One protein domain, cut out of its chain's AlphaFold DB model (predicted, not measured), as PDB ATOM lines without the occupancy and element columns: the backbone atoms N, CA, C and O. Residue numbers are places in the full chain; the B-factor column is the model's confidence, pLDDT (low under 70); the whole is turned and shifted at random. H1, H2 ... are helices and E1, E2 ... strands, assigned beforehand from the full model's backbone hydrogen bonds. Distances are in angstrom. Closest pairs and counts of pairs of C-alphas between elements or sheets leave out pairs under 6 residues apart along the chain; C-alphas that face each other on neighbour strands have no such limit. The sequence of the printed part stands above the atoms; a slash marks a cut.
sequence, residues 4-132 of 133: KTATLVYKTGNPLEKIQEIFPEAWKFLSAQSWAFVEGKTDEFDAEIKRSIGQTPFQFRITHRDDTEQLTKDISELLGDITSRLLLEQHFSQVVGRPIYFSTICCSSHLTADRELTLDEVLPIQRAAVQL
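What this domain is: This is residues 4 to 132 of the 133 residues of an uncharacterized protein of Microcoleus sp. SU_5_6 (UniProt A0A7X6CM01). A small three-stranded sheet forms the core, with H3 and H5 over one face, H4 and H7 over the other, and H6 grazing it beside the edge strand E2. H1 and H2 make a corner off the sheet, at one end of the longest axis, where H2 meets H6. The printed part has 129 residues with seven named helices and three named strands, in the order H1 H2 H3 H4 E1 H5 H6 E2 E3 H7. The sheet runs E1 E3 E2, all antiparallel, and the class is mostly helix. The whole is compact, with a radius of gyration of the C-alphas of 14.6 A and spans of 45 by 33 by 24 A.

How they stand to each other: H1, residues 4 to 10, and H2, residues 15 to 22, touch only at the corner by their link, the closest C-alphas being those of Val 9 and Pro 15, 5.1 A apart. H3, residues 24 to 38, is on the sheet of E1, residues 60 to 64, E3, residues 109 to 113, and E2, residues 101 to 104, at a height over the sheet of 9.7 A. H4, residues 44 to 53, is on the opposite face, lies over E1 and stands up from the sheet at 52 degrees. E1 and E3 are antiparallel, with N 61 and O 112 at 2.8 A. H5, residues 70 to 80, is on the same face as H3 and touches it, the closest C-alphas being those of Ala 26 and Ile 75, 5.6 A apart. H6, residues 82 to 96, is the hub, touching H2, H3 and H5, the last only at the corner and only just, with 3 pairs of C-alphas within 8 A. E1, H5, H6 and E2 form a split strand-helix-strand unit, two strands running the same way with E3 between them, and its crossover is right-handed. E2 and E3 form a hairpin, with N 103 and O 111 at 2.9 A. H7, residues 119 to 129, is on the same face as H4 and touches it, the closest C-alphas being those of Ile 49 and Ala 128, 5.6 A apart. Every O i to N i+4 pair is within hydrogen-bond range in H1 to H6; in H7 it is 5 of 7.

Where its parts are: H1 begins at C-alpha 4, (143.547, 159.864, 135.746). H3 is 21.4 A long, H6 20.9 A and E1 13.6 A. H7 ends at C-alpha 129, (119.435, 138.481, 136.084).

The domain as a whole: The C-alphas farthest apart, of Thr 12 and Gly 54, are 45.3 A apart. The printed part has no cut and no long link. In this model residue 107 alone is under 70 in pLDDT.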
ATOM      1  N   LYS A   4     143.552 158.460 136.176       92.44
ATOM      2  CA  LYS A   4     143.547 159.864 135.746       92.44
ATOM      3  C   LYS A   4     142.328 160.572 136.327       92.44
ATOM      4  O   LYS A   4     142.465 161.647 136.907       92.44
ATOM      5  N   THR A   5     141.169 159.940 136.237       92.75
ATOM      6  CA  THR A   5     139.908 160.432 136.776       92.75
ATOM      7  C   THR A   5     139.938 160.456 138.301       92.75
ATOM      8  O   THR A   5     139.628 161.489 138.891       92.75
ATOM      9  N   ALA A   6     140.460 159.409 138.946       93.00
ATOM     10  CA  ALA A   6     140.668 159.385 140.397       93.00
ATOM     11  C   ALA A   6     141.562 160.541 140.873       93.00
ATOM     12  O   ALA A   6     141.292 161.172 141.892       93.00
ATOM     13  N   THR A   7     142.601 160.883 140.104       92.94
ATOM     14  CA  THR A   7     143.452 162.043 140.404       92.94
ATOM     15  C   THR A   7     142.664 163.355 140.360       92.94
ATOM     16  O   THR A   7     142.857 164.199 141.234       92.94
ATOM     17  N   LEU A   8     141.786 163.534 139.369       93.06
ATOM     18  CA  LEU A   8     140.955 164.736 139.238       93.06
ATOM     19  C   LEU A   8     139.922 164.846 140.364       93.06
ATOM     20  O   LEU A   8     139.711 165.939 140.883       93.06
ATOM     21  N   VAL A   9     139.314 163.728 140.762       94.12
ATOM     22  CA  VAL A   9     138.317 163.695 141.837       94.12
ATOM     23  C   VAL A   9     138.977 163.950 143.194       94.12
ATOM     24  O   VAL A   9     138.607 164.887 143.902       94.12
ATOM     25  N   TYR A  10     139.993 163.161 143.551       94.75
ATOM     26  CA  TYR A  10     140.479 163.078 144.933       94.75
ATOM     27  C   TYR A  10     141.579 164.072 145.305       94.75
ATOM     28  O   TYR A  10     141.833 164.267 146.491       94.75
ATOM     29  N   LYS A  11     142.236 164.734 144.343       91.06
ATOM     30  CA  LYS A  11     143.201 165.807 144.662       91.06
ATOM     31  C   LYS A  11     142.551 167.169 144.912       91.06
ATOM     32  O   LYS A  11     143.261 168.137 145.179       91.06
ATOM     33  N   THR A  12     141.230 167.266 144.804       80.69
ATOM     34  CA  THR A  12     140.481 168.502 145.058       80.69
ATOM     35  C   THR A  12     139.883 168.510 146.465       80.69
ATOM     36  O   THR A  12     139.879 167.495 147.153       80.69
ATOM     37  N   GLY A  13     139.381 169.666 146.913       85.12
ATOM     38  CA  GLY A  13     138.770 169.800 148.240       85.12
ATOM     39  C   GLY A  13     137.374 169.178 148.374       85.12
ATOM     40  O   GLY A  13     136.926 168.978 149.499       85.12
ATOM     41  N   ASN A  14     136.689 168.874 147.262       94.62
ATOM     42  CA  ASN A  14     135.320 168.351 147.268       94.62
ATOM     43  C   ASN A  14     135.135 167.210 146.244       94.62
ATOM     44  O   ASN A  14     134.773 167.458 145.090       94.62
ATOM     45  N   PRO A  15     135.357 165.948 146.657       96.19
ATOM     46  CA  PRO A  15     135.225 164.793 145.771       96.19
ATOM     47  C   PRO A  15     133.819 164.607 145.184       96.19
ATOM     48  O   PRO A  15     133.700 164.233 144.021       96.19
ATOM     49  N   LEU A  16     132.754 164.882 145.948       96.81
ATOM     50  CA  LEU A  16     131.371 164.703 145.482       96.81
ATOM     51  C   LEU A  16     131.021 165.675 144.354       96.81
ATOM     52  O   LEU A  16     130.458 165.264 143.343       96.81
ATOM     53  N   GLU A  17     131.403 166.942 144.503       96.38
ATOM     54  CA  GLU A  17     131.224 167.954 143.459       96.38
ATOM     55  C   GLU A  17     131.985 167.569 142.186       96.38
ATOM     56  O   GLU A  17     131.423 167.621 141.095       96.38
ATOM     57  N   LYS A  18     133.223 167.067 142.311       96.81
ATOM     58  CA  LYS A  18     133.978 166.580 141.146       96.81
ATOM     59  C   LYS A  18     133.389 165.335 140.504       96.81
ATOM     60  O   LYS A  18     133.384 165.252 139.279       96.81
ATOM     61  N   ILE A  19     132.857 164.402 141.287       97.19
ATOM     62  CA  ILE A  19     132.115 163.263 140.740       97.19
ATOM     63  C   ILE A  19     130.899 163.760 139.951       97.19
ATOM     64  O   ILE A  19     130.691 163.317 138.826       97.19
ATOM     65  N   GLN A  20     130.131 164.706 140.496       97.31
ATOM     66  CA  GLN A  20     128.959 165.265 139.822       97.31
ATOM     67  C   GLN A  20     129.320 166.023 138.531       97.31
ATOM     68  O   GLN A  20     128.589 165.923 137.547       97.31
ATOM     69  N   GLU A  21     130.432 166.765 138.518       96.50
ATOM     70  CA  GLU A  21     130.931 167.466 137.327       96.50
ATOM     71  C   GLU A  21     131.394 166.503 136.224       96.50
ATOM     72  O   GLU A  21     131.091 166.725 135.052       96.50
ATOM     73  N   ILE A  22     132.147 165.458 136.587       96.38
ATOM     74  CA  ILE A  22     132.760 164.525 135.629       96.38
ATOM     75  C   ILE A  22     131.736 163.505 135.122       96.38
ATOM     76  O   ILE A  22     131.748 163.162 133.942       96.38
ATOM     77  N   PHE A  23     130.828 163.055 135.991       97.19
ATOM     78  CA  PHE A  23     129.842 162.013 135.700       97.19
ATOM     79  C   PHE A  23     128.396 162.504 135.916       97.19
ATOM     80  O   PHE A  23     127.646 161.924 136.710       97.19
ATOM     81  N   PRO A  24     127.953 163.565 135.217       97.44
ATOM     82  CA  PRO A  24     126.664 164.198 135.486       97.44
ATOM     83  C   PRO A  24     125.474 163.279 135.187       97.44
ATOM     84  O   PRO A  24     124.442 163.357 135.856       97.44
ATOM     85  N   GLU A  25     125.592 162.402 134.190       97.62
ATOM     86  CA  GLU A  25     124.533 161.455 133.832       97.62
ATOM     87  C   GLU A  25     124.448 160.298 134.826       97.62
ATOM     88  O   GLU A  25     123.348 159.963 135.271       97.62
ATOM     89  N   ALA A  26     125.591 159.747 135.253       96.69
ATOM     90  CA  ALA A  26     125.633 158.718 136.291       96.69
ATOM     91  C   ALA A  26     125.115 159.254 137.626       96.69
ATOM     92  O   ALA A  26     124.314 158.592 138.281       96.69
ATOM     93  N   TRP A  27     125.467 160.492 137.984       98.12
ATOM     94  CA  TRP A  27     124.914 161.165 139.156       98.12
ATOM     95  C   TRP A  27     123.385 161.257 139.104       98.12
ATOM     96  O   TRP A  27     122.698 160.854 140.046       98.12
ATOM     97  N   LYS A  28     122.835 161.767 137.993       98.19
ATOM     98  CA  LYS A  28     121.378 161.864 137.795       98.19
ATOM     99  C   LYS A  28     120.715 160.495 137.875       98.19
ATOM    100  O   LYS A  28     119.669 160.368 138.507       98.19
ATOM    101  N   PHE A  29     121.325 159.484 137.263       96.81
ATOM    102  CA  PHE A  29     120.819 158.121 137.286       96.81
ATOM    103  C   PHE A  29     120.789 157.549 138.706       96.81
ATOM    104  O   PHE A  29     119.734 157.102 139.144       96.81
ATOM    105  N   LEU A  30     121.898 157.607 139.449       97.50
ATOM    106  CA  LEU A  30     121.981 157.088 140.820       97.50
ATOM    107  C   LEU A  30     121.017 157.817 141.768       97.50
ATOM    108  O   LEU A  30     120.350 157.180 142.585       97.50
ATOM    109  N   SER A  31     120.863 159.133 141.602       98.00
ATOM    110  CA  SER A  31     119.853 159.919 142.320       98.00
ATOM    111  C   SER A  31     118.432 159.429 142.016       98.00
ATOM    112  O   SER A  31     117.647 159.164 142.928       98.00
ATOM    113  N   ALA A  32     118.111 159.222 140.735       97.56
ATOM    114  CA  ALA A  32     116.811 158.707 140.319       97.56
ATOM    115  C   ALA A  32     116.554 157.284 140.837       97.56
ATOM    116  O   ALA A  32     115.441 157.006 141.280       97.56
ATOM    117  N   GLN A  33     117.562 156.402 140.834       96.94
ATOM    118  CA  GLN A  33     117.439 155.051 141.394       96.94
ATOM    119  C   GLN A  33     117.222 155.073 142.906       96.94
ATOM    120  O   GLN A  33     116.391 154.316 143.404       96.94
ATOM    121  N   SER A  34     117.891 155.981 143.623       97.50
ATOM    122  CA  SER A  34     117.699 156.162 145.066       97.50
ATOM    123  C   SER A  34     116.250 156.523 145.383       97.50
ATOM    124  O   SER A  34     115.598 155.843 146.172       97.50
ATOM    125  N   TRP A  35     115.706 157.545 144.715       98.00
ATOM    126  CA  TRP A  35     114.307 157.937 144.899       98.00
ATOM    127  C   TRP A  35     113.334 156.853 144.440       98.00
ATOM    128  O   TRP A  35     112.381 156.551 145.151       98.00
ATOM    129  N   ALA A  36     113.591 156.212 143.298       97.12
ATOM    130  CA  ALA A  36     112.758 155.122 142.799       97.12
ATOM    131  C   ALA A  36     112.705 153.932 143.764       97.12
ATOM    132  O   ALA A  36     111.649 153.318 143.911       97.12
ATOM    133  N   PHE A  37     113.816 153.623 144.436       96.94
ATOM    134  CA  PHE A  37     113.864 152.613 145.486       96.94
ATOM    135  C   PHE A  37     113.007 153.015 146.693       96.94
ATOM    136  O   PHE A  37     112.161 152.231 147.120       96.94
ATOM    137  N   VAL A  38     113.168 154.241 147.209       96.19
ATOM    138  CA  VAL A  38     112.399 154.727 148.370       96.19
ATOM    139  C   VAL A  38     110.899 154.809 148.083       96.19
ATOM    140  O   VAL A  38     110.090 154.445 148.933       96.19
ATOM    141  N   GLU A  39     110.523 155.251 146.887       95.88
ATOM    142  CA  GLU A  39     109.129 155.383 146.451       95.88
ATOM    143  C   GLU A  39     108.495 154.046 146.037       95.88
ATOM    144  O   GLU A  39     107.299 154.000 145.752       95.88
ATOM    145  N   GLY A  40     109.276 152.962 145.969       93.69
ATOM    146  CA  GLY A  40     108.788 151.662 145.511       93.69
ATOM    147  C   GLY A  40     108.317 151.682 144.056       93.69
ATOM    148  O   GLY A  40     107.366 150.980 143.708       93.69
ATOM    149  N   LYS A  41     108.952 152.496 143.200       94.44
ATOM    150  CA  LYS A  41     108.621 152.546 141.772       94.44
ATOM    151  C   LYS A  41     108.821 151.175 141.139       94.44
ATOM    152  O   LYS A  41     109.792 150.475 141.420       94.44
ATOM    153  N   THR A  42     107.916 150.818 140.241       87.56
ATOM    154  CA  THR A  42     107.987 149.574 139.475       87.56
ATOM    155  C   THR A  42     109.000 149.687 138.342       87.56
ATOM    156  O   THR A  42     109.158 150.750 137.743       87.56
ATOM    157  N   ASP A  43     109.671 148.585 138.043       93.19
ATOM    158  CA  ASP A  43     110.539 148.396 136.882       93.19
ATOM    159  C   ASP A  43     110.292 146.980 136.348       93.19
ATOM    160  O   ASP A  43     110.088 146.062 137.142       93.19
ATOM    161  N   GLU A  44     110.198 146.810 135.028       92.88
ATOM    162  CA  GLU A  44     109.821 145.518 134.434       92.88
ATOM    163  C   GLU A  44     110.878 144.446 134.700       92.88
ATOM    164  O   GLU A  44     110.536 143.319 135.061       92.88
ATOM    165  N   PHE A  45     112.156 144.820 134.599       93.50
ATOM    166  CA  PHE A  45     113.264 143.927 134.895       93.50
ATOM    167  C   PHE A  45     113.273 143.572 136.386       93.50
ATOM    168  O   PHE A  45     113.278 142.395 136.735       93.50
ATOM    169  N   ASP A  46     113.166 144.566 137.273       94.56
ATOM    170  CA  ASP A  46     113.033 144.347 138.722       94.56
ATOM    171  C   ASP A  46     111.885 143.389 139.079       94.56
ATOM    172  O   ASP A  46     112.051 142.474 139.891       94.56
ATOM    173  N   ALA A  47     110.721 143.583 138.457       94.94
ATOM    174  CA  ALA A  47     109.536 142.774 138.703       94.94
ATOM    175  C   ALA A  47     109.731 141.319 138.261       94.94
ATOM    176  O   ALA A  47     109.300 140.403 138.969       94.94
ATOM    177  N   GLU A  48     110.387 141.092 137.122       95.44
ATOM    178  CA  GLU A  48     110.681 139.746 136.631       95.44
ATOM    179  C   GLU A  48     111.696 139.026 137.529       95.44
ATOM    180  O   GLU A  48     111.481 137.873 137.911       95.44
ATOM    181  N   ILE A  49     112.745 139.728 137.971       94.19
ATOM    182  CA  ILE A  49     113.719 139.194 138.934       94.19
ATOM    183  C   ILE A  49     113.021 138.771 140.223       94.19
ATOM    184  O   ILE A  49     113.190 137.639 140.675       94.19
ATOM    185  N   LYS A  50     112.198 139.656 140.796       95.06
ATOM    186  CA  LYS A  50     111.443 139.374 142.025       95.06
ATOM    187  C   LYS A  50     110.483 138.199 141.855       95.06
ATOM    188  O   LYS A  50     110.328 137.406 142.780       95.06
ATOM    189  N   ARG A  51     109.871 138.043 140.678       95.56
ATOM    190  CA  ARG A  51     109.018 136.886 140.371       95.56
ATOM    191  C   ARG A  51     109.821 135.586 140.310       95.56
ATOM    192  O   ARG A  51     109.353 134.578 140.830       95.56
ATOM    193  N   SER A  52     111.009 135.626 139.711       95.12
ATOM    194  CA  SER A  52     111.900 134.470 139.569       95.12
ATOM    195  C   SER A  52     112.457 133.989 140.915       95.12
ATOM    196  O   SER A  52     112.423 132.794 141.207       95.12
ATOM    197  N   ILE A  53     112.915 134.910 141.774       94.69
ATOM    198  CA  ILE A  53     113.515 134.552 143.073       94.69
ATOM    199  C   ILE A  53     112.479 134.347 144.192       94.69
ATOM    200  O   ILE A  53     112.781 133.698 145.193       94.69
ATOM    201  N   GLY A  54     111.270 134.894 144.041       92.88
ATOM    202  CA  GLY A  54     110.215 134.847 145.050       92.88
ATOM    203  C   GLY A  54     110.373 135.885 146.169       92.88
ATOM    204  O   GLY A  54     110.974 136.947 146.002       92.88
ATOM    205  N   GLN A  55     109.769 135.604 147.328       90.12
ATOM    206  CA  GLN A  55     109.807 136.514 148.477       90.12
ATOM    207  C   GLN A  55     111.209 136.578 149.091       90.12
ATOM    208  O   GLN A  55     111.830 135.551 149.356       90.12
ATOM    209  N   THR A  56     111.673 137.793 149.379       90.00
ATOM    210  CA  THR A  56     112.954 138.060 150.040       90.00
ATOM    211  C   THR A  56     112.724 138.833 151.345       90.00
ATOM    212  O   THR A  56     111.787 139.629 151.429       90.00
ATOM    213  N   PRO A  57     113.546 138.614 152.388       90.44
ATOM    214  CA  PRO A  57     113.418 139.315 153.670       90.44
ATOM    215  C   PRO A  57     114.062 140.715 153.670       90.44
ATOM    216  O   PRO A  57     114.203 141.324 154.727       90.44
ATOM    217  N   PHE A  58     114.498 141.215 152.513       91.00
ATOM    218  CA  PHE A  58     115.213 142.480 152.346       91.00
ATOM    219  C   PHE A  58     114.640 143.261 151.163       91.00
ATOM    220  O   PHE A  58     114.017 142.682 150.270       91.00
ATOM    221  N   GLN A  59     114.842 144.579 151.147       93.31
ATOM    222  CA  GLN A  59     114.373 145.413 150.046       93.31
ATOM    223  C   GLN A  59     115.501 145.670 149.059       93.31
ATOM    224  O   GLN A  59     116.583 146.126 149.419       93.31
ATOM    225  N   PHE A  60     115.208 145.449 147.784       95.19
ATOM    226  CA  PHE A  60     116.088 145.863 146.709       95.19
ATOM    227  C   PHE A  60     115.295 146.371 145.512       95.19
ATOM    228  O   PHE A  60     114.100 146.092 145.347       95.19
ATOM    229  N   ARG A  61     116.000 147.119 144.678       95.50
ATOM    230  CA  ARG A  61     115.609 147.499 143.332       95.50
ATOM    231  C   ARG A  61     116.761 147.162 142.403       95.50
ATOM    232  O   ARG A  61     117.906 147.486 142.715       95.50
ATOM    233  N   ILE A  62     116.461 146.549 141.270       93.81
ATOM    234  CA  ILE A  62     117.449 146.262 140.232       93.81
ATOM    235  C   ILE A  62     116.986 146.822 138.892       93.81
ATOM    236  O   ILE A  62     115.803 146.813 138.585       93.81
ATOM    237  N   THR A  63     117.914 147.331 138.091       92.94
ATOM    238  CA  THR A  63     117.621 147.817 136.738       92.94
ATOM    239  C   THR A  63     118.639 147.266 135.761       92.94
ATOM    240  O   THR A  63     119.833 147.247 136.081       92.94
ATOM    241  N   HIS A  64     118.176 146.886 134.573       91.31
ATOM    242  CA  HIS A  64     119.031 146.494 133.459       91.31
ATOM    243  C   HIS A  64     119.457 147.710 132.626       91.31
ATOM    244  O   HIS A  64     118.699 148.667 132.459       91.31
ATOM    245  N   ARG A  65     120.681 147.667 132.107       88.62
ATOM    246  CA  ARG A  65     121.343 148.703 131.315       88.62
ATOM    247  C   ARG A  65     122.261 148.059 130.291       88.62
ATOM    248  O   ARG A  65     123.039 147.193 130.645       88.62
ATOM    249  N   ASP A  66     122.242 148.511 129.051       84.56
ATOM    250  CA  ASP A  66     123.115 147.955 128.014       84.56
ATOM    251  C   ASP A  66     124.601 148.287 128.304       84.56
ATOM    252  O   ASP A  66     124.931 149.416 128.678       84.56
ATOM    253  N   ASP A  67     125.506 147.313 128.165       81.56
ATOM    254  CA  ASP A  67     126.940 147.462 128.467       81.56
ATOM    255  C   ASP A  67     127.705 148.299 127.424       81.56
ATOM    256  O   ASP A  67     128.825 148.771 127.666       81.56
ATOM    257  N   THR A  68     127.083 148.549 126.272       84.81
ATOM    258  CA  THR A  68     127.620 149.421 125.231       84.81
ATOM    259  C   THR A  68     127.446 150.903 125.571       84.81
ATOM    260  O   THR A  68     128.276 151.722 125.148       84.81
ATOM    261  N   GLU A  69     126.449 151.249 126.392       90.38
ATOM    262  CA  GLU A  69     126.130 152.624 126.781       90.38
ATOM    263  C   GLU A  69     127.224 153.248 127.656       90.38
ATOM    264  O   GLU A  69     127.740 152.643 128.599       90.38
ATOM    265  N   GLN A  70     127.551 154.516 127.382       93.25
ATOM    266  CA  GLN A  70     128.545 155.254 128.166       93.25
ATOM    267  C   GLN A  70     128.140 155.361 129.640       93.25
ATOM    268  O   GLN A  70     128.958 155.147 130.526       93.25
ATOM    269  N   LEU A  71     126.858 155.609 129.905       93.88
ATOM    270  CA  LEU A  71     126.332 155.720 131.259       93.88
ATOM    271  C   LEU A  71     126.531 154.423 132.073       93.88
ATOM    272  O   LEU A  71     126.881 154.495 133.248       93.88
ATOM    273  N   THR A  72     126.406 153.240 131.466       92.56
ATOM    274  CA  THR A  72     126.679 151.953 132.138       92.56
ATOM    275  C   THR A  72     128.150 151.812 132.524       92.56
ATOM    276  O   THR A  72     128.472 151.357 133.628       92.56
ATOM    277  N   LYS A  73     129.056 152.256 131.645       92.19
ATOM    278  CA  LYS A  73     130.502 152.292 131.915       92.19
ATOM    279  C   LYS A  73     130.819 153.259 133.051       92.19
ATOM    280  O   LYS A  73     131.498 152.869 133.994       92.19
ATOM    281  N   ASP A  74     130.253 154.461 133.017       94.56
ATOM    282  CA  ASP A  74     130.444 155.487 134.045       94.56
ATOM    283  C   ASP A  74     129.957 155.020 135.423       94.56
ATOM    284  O   ASP A  74     130.655 155.173 136.427       94.56
ATOM    285  N   ILE A  75     128.776 154.393 135.486       94.50
ATOM    286  CA  ILE A  75     128.251 153.814 136.730       94.50
ATOM    287  C   ILE A  75     129.173 152.695 137.217       94.50
ATOM    288  O   ILE A  75     129.505 152.650 138.400       94.50
ATOM    289  N   SER A  76     129.619 151.810 136.326       91.75
ATOM    290  CA  SER A  76     130.542 150.725 136.683       91.75
ATOM    291  C   SER A  76     131.875 151.261 137.200       91.75
ATOM    292  O   SER A  76     132.433 150.725 138.157       91.75
ATOM    293  N   GLU A  77     132.372 152.355 136.628       92.19
ATOM    294  CA  GLU A  77     133.563 153.027 137.122       92.19
ATOM    295  C   GLU A  77     133.364 153.636 138.511       92.19
ATOM    296  O   GLU A  77     134.251 153.487 139.357       92.19
ATOM    297  N   LEU A  78     132.237 154.307 138.746       94.38
ATOM    298  CA  LEU A  78     131.923 154.948 140.023       94.38
ATOM    299  C   LEU A  78     131.642 153.946 141.139       94.38
ATOM    300  O   LEU A  78     132.072 154.150 142.271       94.38
ATOM    301  N   LEU A  79     130.911 152.875 140.842       94.00
ATOM    302  CA  LEU A  79     130.572 151.860 141.835       94.00
ATOM    303  C   LEU A  79     131.711 150.852 142.038       94.00
ATOM    304  O   LEU A  79     131.830 150.272 143.114       94.00
ATOM    305  N   GLY A  80     132.561 150.660 141.024       91.88
ATOM    306  CA  GLY A  80     133.737 149.795 141.099       91.88
ATOM    307  C   GLY A  80     134.900 150.395 141.894       91.88
ATOM    308  O   GLY A  80     135.723 149.647 142.417       91.88
ATOM    309  N   ASP A  81     134.978 151.724 142.018       94.56
ATOM    310  CA  ASP A  81     135.875 152.360 142.984       94.56
ATOM    311  C   ASP A  81     135.194 152.470 144.359       94.56
ATOM    312  O   ASP A  81     134.162 153.120 144.528       94.56
ATOM    313  N   ILE A  82     135.795 151.822 145.360       94.50
ATOM    314  CA  ILE A  82     135.248 151.724 146.720       94.50
ATOM    315  C   ILE A  82     135.035 153.106 147.348       94.50
ATOM    316  O   ILE A  82     134.037 153.321 148.032       94.50
ATOM    317  N   THR A  83     135.941 154.055 147.097       95.94
ATOM    318  CA  THR A  83     135.884 155.379 147.726       95.94
ATOM    319  C   THR A  83     134.721 156.189 147.165       95.94
ATOM    320  O   THR A  83     133.931 156.736 147.937       95.94
ATOM    321  N   SER A  84     134.559 156.224 145.837       96.75
ATOM    322  CA  SER A  84     133.427 156.912 145.213       96.75
ATOM    323  C   SER A  84     132.109 156.248 145.569       96.75
ATOM    324  O   SER A  84     131.159 156.964 145.876       96.75
ATOM    325  N   ARG A  85     132.046 154.909 145.600       96.81
ATOM    326  CA  ARG A  85     130.835 154.193 146.018       96.81
ATOM    327  C   ARG A  85     130.397 154.609 147.421       96.81
ATOM    328  O   ARG A  85     129.262 155.036 147.578       96.81
ATOM    329  N   LEU A  86     131.296 154.567 148.406       97.00
ATOM    330  CA  LEU A  86     130.976 154.943 149.788       97.00
ATOM    331  C   LEU A  86     130.555 156.417 149.914       97.00
ATOM    332  O   LEU A  86     129.617 156.728 150.646       97.00
ATOM    333  N   LEU A  87     131.205 157.327 149.175       97.44
ATOM    334  CA  LEU A  87     130.813 158.741 149.127       97.44
ATOM    335  C   LEU A  87     129.399 158.924 148.560       97.44
ATOM    336  O   LEU A  87     128.606 159.686 149.115       97.44
ATOM    337  N   LEU A  88     129.079 158.228 147.466       98.00
ATOM    338  CA  LEU A  88     127.769 158.280 146.814       98.00
ATOM    339  C   LEU A  88     126.681 157.657 147.695       98.00
ATOM    340  O   LEU A  88     125.621 158.255 147.852       98.00
ATOM    341  N   GLU A  89     126.947 156.500 148.304       98.00
ATOM    342  CA  GLU A  89     126.045 155.843 149.259       98.00
ATOM    343  C   GLU A  89     125.756 156.764 150.447       98.00
ATOM    344  O   GLU A  89     124.590 157.006 150.762       98.00
ATOM    345  N   GLN A  90     126.786 157.363 151.055       97.94
ATOM    346  CA  GLN A  90     126.612 158.324 152.146       97.94
ATOM    347  C   GLN A  90     125.782 159.538 151.707       97.94
ATOM    348  O   GLN A  90     124.839 159.922 152.402       97.94
ATOM    349  N   HIS A  91     126.121 160.139 150.563       98.19
ATOM    350  CA  HIS A  91     125.430 161.315 150.045       98.19
ATOM    351  C   HIS A  91     123.956 161.022 149.756       98.19
ATOM    352  O   HIS A  91     123.071 161.696 150.286       98.19
ATOM    353  N   PHE A  92     123.670 160.002 148.947       98.19
ATOM    354  CA  PHE A  92     122.299 159.702 148.556       98.19
ATOM    355  C   PHE A  92     121.470 159.179 149.722       98.19
ATOM    356  O   PHE A  92     120.299 159.541 149.808       98.19
ATOM    357  N   SER A  93     122.072 158.459 150.676       97.94
ATOM    358  CA  SER A  93     121.388 158.083 151.918       97.94
ATOM    359  C   SER A  93     120.887 159.301 152.698       97.94
ATOM    360  O   SER A  93     119.773 159.297 153.224       97.94
ATOM    361  N   GLN A  94     121.691 160.369 152.762       98.12
ATOM    362  CA  GLN A  94     121.294 161.624 153.404       98.12
ATOM    363  C   GLN A  94     120.199 162.342 152.612       98.12
ATOM    364  O   GLN A  94     119.232 162.812 153.206       98.12
ATOM    365  N   VAL A  95     120.325 162.397 151.281       97.50
ATOM    366  CA  VAL A  95     119.349 163.055 150.396       97.50
ATOM    367  C   VAL A  95     117.965 162.414 150.498       97.50
ATOM    368  O   VAL A  95     116.975 163.138 150.582       97.50
ATOM    369  N   VAL A  96     117.885 161.080 150.508       97.12
ATOM    370  CA  VAL A  96     116.598 160.364 150.562       97.12
ATOM    371  C   VAL A  96     116.137 160.035 151.986       97.12
ATOM    372  O   VAL A  96     115.056 159.480 152.174       97.12
ATOM    373  N   GLY A  97     116.941 160.368 153.000       96.62
ATOM    374  CA  GLY A  97     116.592 160.218 154.415       96.62
ATOM    375  C   GLY A  97     116.622 158.784 154.958       96.62
ATOM    376  O   GLY A  97     116.068 158.536 156.027       96.62
ATOM    377  N   ARG A  98     117.249 157.833 154.255       94.94
ATOM    378  CA  ARG A  98     117.449 156.448 154.723       94.94
ATOM    379  C   ARG A  98     118.682 155.811 154.079       94.94
ATOM    380  O   ARG A  98     119.074 156.266 153.011       94.94
ATOM    381  N   PRO A  99     119.274 154.759 154.676       95.38
ATOM    382  CA  PRO A  99     120.423 154.074 154.090       95.38
ATOM    383  C   PRO A  99     120.135 153.533 152.683       95.38
ATOM    384  O   PRO A  99     119.094 152.910 152.459       95.38
ATOM    385  N   ILE A 100     121.071 153.784 151.767       96.69
ATOM    386  CA  ILE A 100     121.089 153.336 150.376       96.69
ATOM    387  C   ILE A 100     122.456 152.733 150.074       96.69
ATOM    388  O   ILE A 100     123.486 153.356 150.322       96.69
ATOM    389  N   TYR A 101     122.437 151.542 149.488       97.25
ATOM    390  CA  TYR A 101     123.624 150.806 149.072       97.25
ATOM    391  C   TYR A 101     123.532 150.514 147.586       97.25
ATOM    392  O   TYR A 101     122.472 150.101 147.107       97.25
ATOM    393  N   PHE A 102     124.634 150.710 146.868       96.31
ATOM    394  CA  PHE A 102     124.702 150.444 145.439       96.31
ATOM    395  C   PHE A 102     125.586 149.241 145.166       96.31
ATOM    396  O   PHE A 102     126.607 149.013 145.812       96.31
ATOM    397  N   SER A 103     125.218 148.456 144.166       92.00
ATOM    398  CA  SER A 103     126.037 147.342 143.707       92.00
ATOM    399  C   SER A 103     125.850 147.122 142.217       92.00
ATOM    400  O   SER A 103     124.803 147.425 141.647       92.00
ATOM    401  N   THR A 104     126.872 146.570 141.581       89.25
ATOM    402  CA  THR A 104     126.762 145.980 140.249       89.25
ATOM    403  C   THR A 104     126.727 144.470 140.429       89.25
ATOM    404  O   THR A 104     127.543 143.905 141.153       89.25
ATOM    405  N   ILE A 105     125.718 143.819 139.853       83.50
ATOM    406  CA  ILE A 105     125.499 142.380 140.064       83.50
ATOM    407  C   ILE A 105     125.907 141.592 138.817       83.50
ATOM    408  O   ILE A 105     126.619 140.597 138.930       83.50
ATOM    409  N   CYS A 106     125.611 142.122 137.627       76.50
ATOM    410  CA  CYS A 106     126.213 141.687 136.367       76.50
ATOM    411  C   CYS A 106     126.783 142.888 135.592       76.50
ATOM    412  O   CYS A 106     126.713 144.020 136.069       76.50
ATOM    413  N   CYS A 107     127.328 142.653 134.391       69.56
ATOM    414  CA  CYS A 107     127.911 143.700 133.540       69.56
ATOM    415  C   CYS A 107     126.936 144.849 133.227       69.56
ATOM    416  O   CYS A 107     127.361 145.979 133.024       69.56
ATOM    417  N   SER A 108     125.639 144.541 133.211       79.62
ATOM    418  CA  SER A 108     124.550 145.412 132.772       79.62
ATOM    419  C   SER A 108     123.500 145.682 133.847       79.62
ATOM    420  O   SER A 108     122.570 146.444 133.620       79.62
ATOM    421  N   SER A 109     123.582 145.055 135.023       84.56
ATOM    422  CA  SER A 109     122.565 145.226 136.068       84.56
ATOM    423  C   SER A 109     123.124 145.950 137.275       84.56
ATOM    424  O   SER A 109     124.108 145.520 137.889       84.56
ATOM    425  N   HIS A 110     122.433 147.022 137.649       90.88
ATOM    426  CA  HIS A 110     122.727 147.817 138.831       90.88
ATOM    427  C   HIS A 110     121.642 147.607 139.877       90.88
ATOM    428  O   HIS A 110     120.453 147.588 139.557       90.88
ATOM    429  N   LEU A 111     122.066 147.466 141.125       92.75
ATOM    430  CA  LEU A 111     121.217 147.199 142.270       92.75
ATOM    431  C   LEU A 111     121.330 148.333 143.290       92.75
ATOM    432  O   LEU A 111     122.414 148.851 143.552       92.75
ATOM    433  N   THR A 112     120.183 148.698 143.856       93.19
ATOM    434  CA  THR A 112     120.026 149.583 145.012       93.19
ATOM    435  C   THR A 112     119.325 148.811 146.129       93.19
ATOM    436  O   THR A 112     118.310 148.162 145.868       93.19
ATOM    437  N   ALA A 113     119.835 148.866 147.358       94.31
ATOM    438  CA  ALA A 113     119.254 148.171 148.508       94.31
ATOM    439  C   ALA A 113     119.245 149.038 149.773       94.31
ATOM    440  O   ALA A 113     119.922 150.064 149.852       94.31
ATOM    441  N   ASP A 114     118.474 148.607 150.773       90.19
ATOM    442  CA  ASP A 114     118.415 149.231 152.101       90.19
ATOM    443  C   ASP A 114     119.598 148.862 153.006       90.19
ATOM    444  O   ASP A 114     119.780 149.469 154.064       90.19
ATOM    445  N   ARG A 115     120.405 147.883 152.590       93.19
ATOM    446  CA  ARG A 115     121.648 147.475 153.241       93.19
ATOM    447  C   ARG A 115     122.620 146.826 152.268       93.19
ATOM    448  O   ARG A 115     122.245 146.421 151.169       93.19
ATOM    449  N   GLU A 116     123.856 146.657 152.723       91.88
ATOM    450  CA  GLU A 116     124.789 145.744 152.080       91.88
ATOM    451  C   GLU A 116     124.202 144.322 152.086       91.88
ATOM    452  O   GLU A 116     123.697 143.825 153.105       91.88
ATOM    453  N   LEU A 117     124.210 143.696 150.911       92.38
ATOM    454  CA  LEU A 117     123.677 142.359 150.707       92.38
ATOM    455  C   LEU A 117     124.786 141.322 150.875       92.38
ATOM    456  O   LEU A 117     125.926 141.516 150.455       92.38
ATOM    457  N   THR A 118     124.432 140.190 151.471       94.25
ATOM    458  CA  THR A 118     125.328 139.039 151.598       94.25
ATOM    459  C   THR A 118     125.379 138.234 150.297       94.25
ATOM    460  O   THR A 118     124.537 138.388 149.411       94.25
ATOM    461  N   LEU A 119     126.346 137.318 150.179       93.69
ATOM    462  CA  LEU A 119     126.438 136.428 149.017       93.69
ATOM    463  C   LEU A 119     125.156 135.607 148.806       93.69
ATOM    464  O   LEU A 119     124.700 135.485 147.670       93.69
ATOM    465  N   ASP A 120     124.561 135.088 149.882       94.56
ATOM    466  CA  ASP A 120     123.333 134.285 149.818       94.56
ATOM    467  C   ASP A 120     122.134 135.086 149.290       94.56
ATOM    468  O   ASP A 120     121.183 134.516 148.759       94.56
ATOM    469  N   GLU A 121     122.196 136.412 149.389       94.50
ATOM    470  CA  GLU A 121     121.147 137.331 148.949       94.50
ATOM    471  C   GLU A 121     121.385 137.822 147.525       94.50
ATOM    472  O   GLU A 121     120.446 137.904 146.733       94.50
ATOM    473  N   VAL A 122     122.641 138.095 147.165       94.19
ATOM    474  CA  VAL A 122     123.013 138.549 145.817       94.19
ATOM    475  C   VAL A 122     123.005 137.403 144.807       94.19
ATOM    476  O   VAL A 122     122.632 137.606 143.653       94.19
ATOM    477  N   LEU A 123     123.393 136.186 145.197       94.00
ATOM    478  CA  LEU A 123     123.537 135.066 144.264       94.00
ATOM    479  C   LEU A 123     122.219 134.671 143.564       94.00
ATOM    480  O   LEU A 123     122.248 134.465 142.347       94.00
ATOM    481  N   PRO A 124     121.063 134.575 144.252       94.44
ATOM    482  CA  PRO A 124     119.779 134.344 143.588       94.44
ATOM    483  C   PRO A 124     119.414 135.461 142.607       94.44
ATOM    484  O   PRO A 124     118.965 135.171 141.500       94.44
ATOM    485  N   ILE A 125     119.672 136.721 142.980       94.69
ATOM    486  CA  ILE A 125     119.426 137.892 142.125       94.69
ATOM    487  C   ILE A 125     120.274 137.796 140.854       94.69
ATOM    488  O   ILE A 125     119.743 137.923 139.755       94.69
ATOM    489  N   GLN A 126     121.569 137.493 140.992       93.12
ATOM    490  CA  GLN A 126     122.479 137.315 139.858       93.12
ATOM    491  C   GLN A 126     122.016 136.194 138.926       93.12
ATOM    492  O   GLN A 126     122.004 136.366 137.710       93.12
ATOM    493  N   ARG A 127     121.620 135.043 139.483       94.12
ATOM    494  CA  ARG A 127     121.136 133.898 138.696       94.12
ATOM    495  C   ARG A 127     119.873 134.230 137.910       94.12
ATOM    496  O   ARG A 127     119.770 133.805 136.766       94.12
ATOM    497  N   ALA A 128     118.949 134.981 138.503       93.88
ATOM    498  CA  ALA A 128     117.764 135.451 137.798       93.88
ATOM    499  C   ALA A 128     118.133 136.480 136.713       93.88
ATOM    500  O   ALA A 128     117.661 136.372 135.588       93.88
ATOM    501  N   ALA A 129     119.033 137.423 137.011       91.81
ATOM    502  CA  ALA A 129     119.435 138.481 136.084       91.81
ATOM    503  C   ALA A 129     120.063 137.954 134.795       91.81
ATOM    504  O   ALA A 129     119.709 138.418 133.716       91.81
ATOM    505  N   VAL A 130     120.939 136.952 134.882       90.44
ATOM    506  CA  VAL A 130     121.587 136.371 133.693       90.44
ATOM    507  C   VAL A 130     120.651 135.525 132.823       90.44
ATOM    508  O   VAL A 130     121.013 135.194 131.702       90.44
ATOM    509  N   GLN A 131     119.468 135.150 133.318       89.56
ATOM    510  CA  GLN A 131     118.465 134.408 132.540       89.56
ATOM    511  C   GLN A 131     117.540 135.324 131.730       89.56
ATOM    512  O   GLN A 131     116.817 134.835 130.866       89.56
ATOM    513  N   LEU A 132     117.543 136.623 132.035       85.44
ATOM    514  CA  LEU A 132     116.683 137.634 131.418       85.44
ATOM    515  C   LEU A 132     117.431 138.538 130.424       85.44
ATOM    516  O   LEU A 132     116.848 139.514 129.958       85.44
TER     517      LEU A 132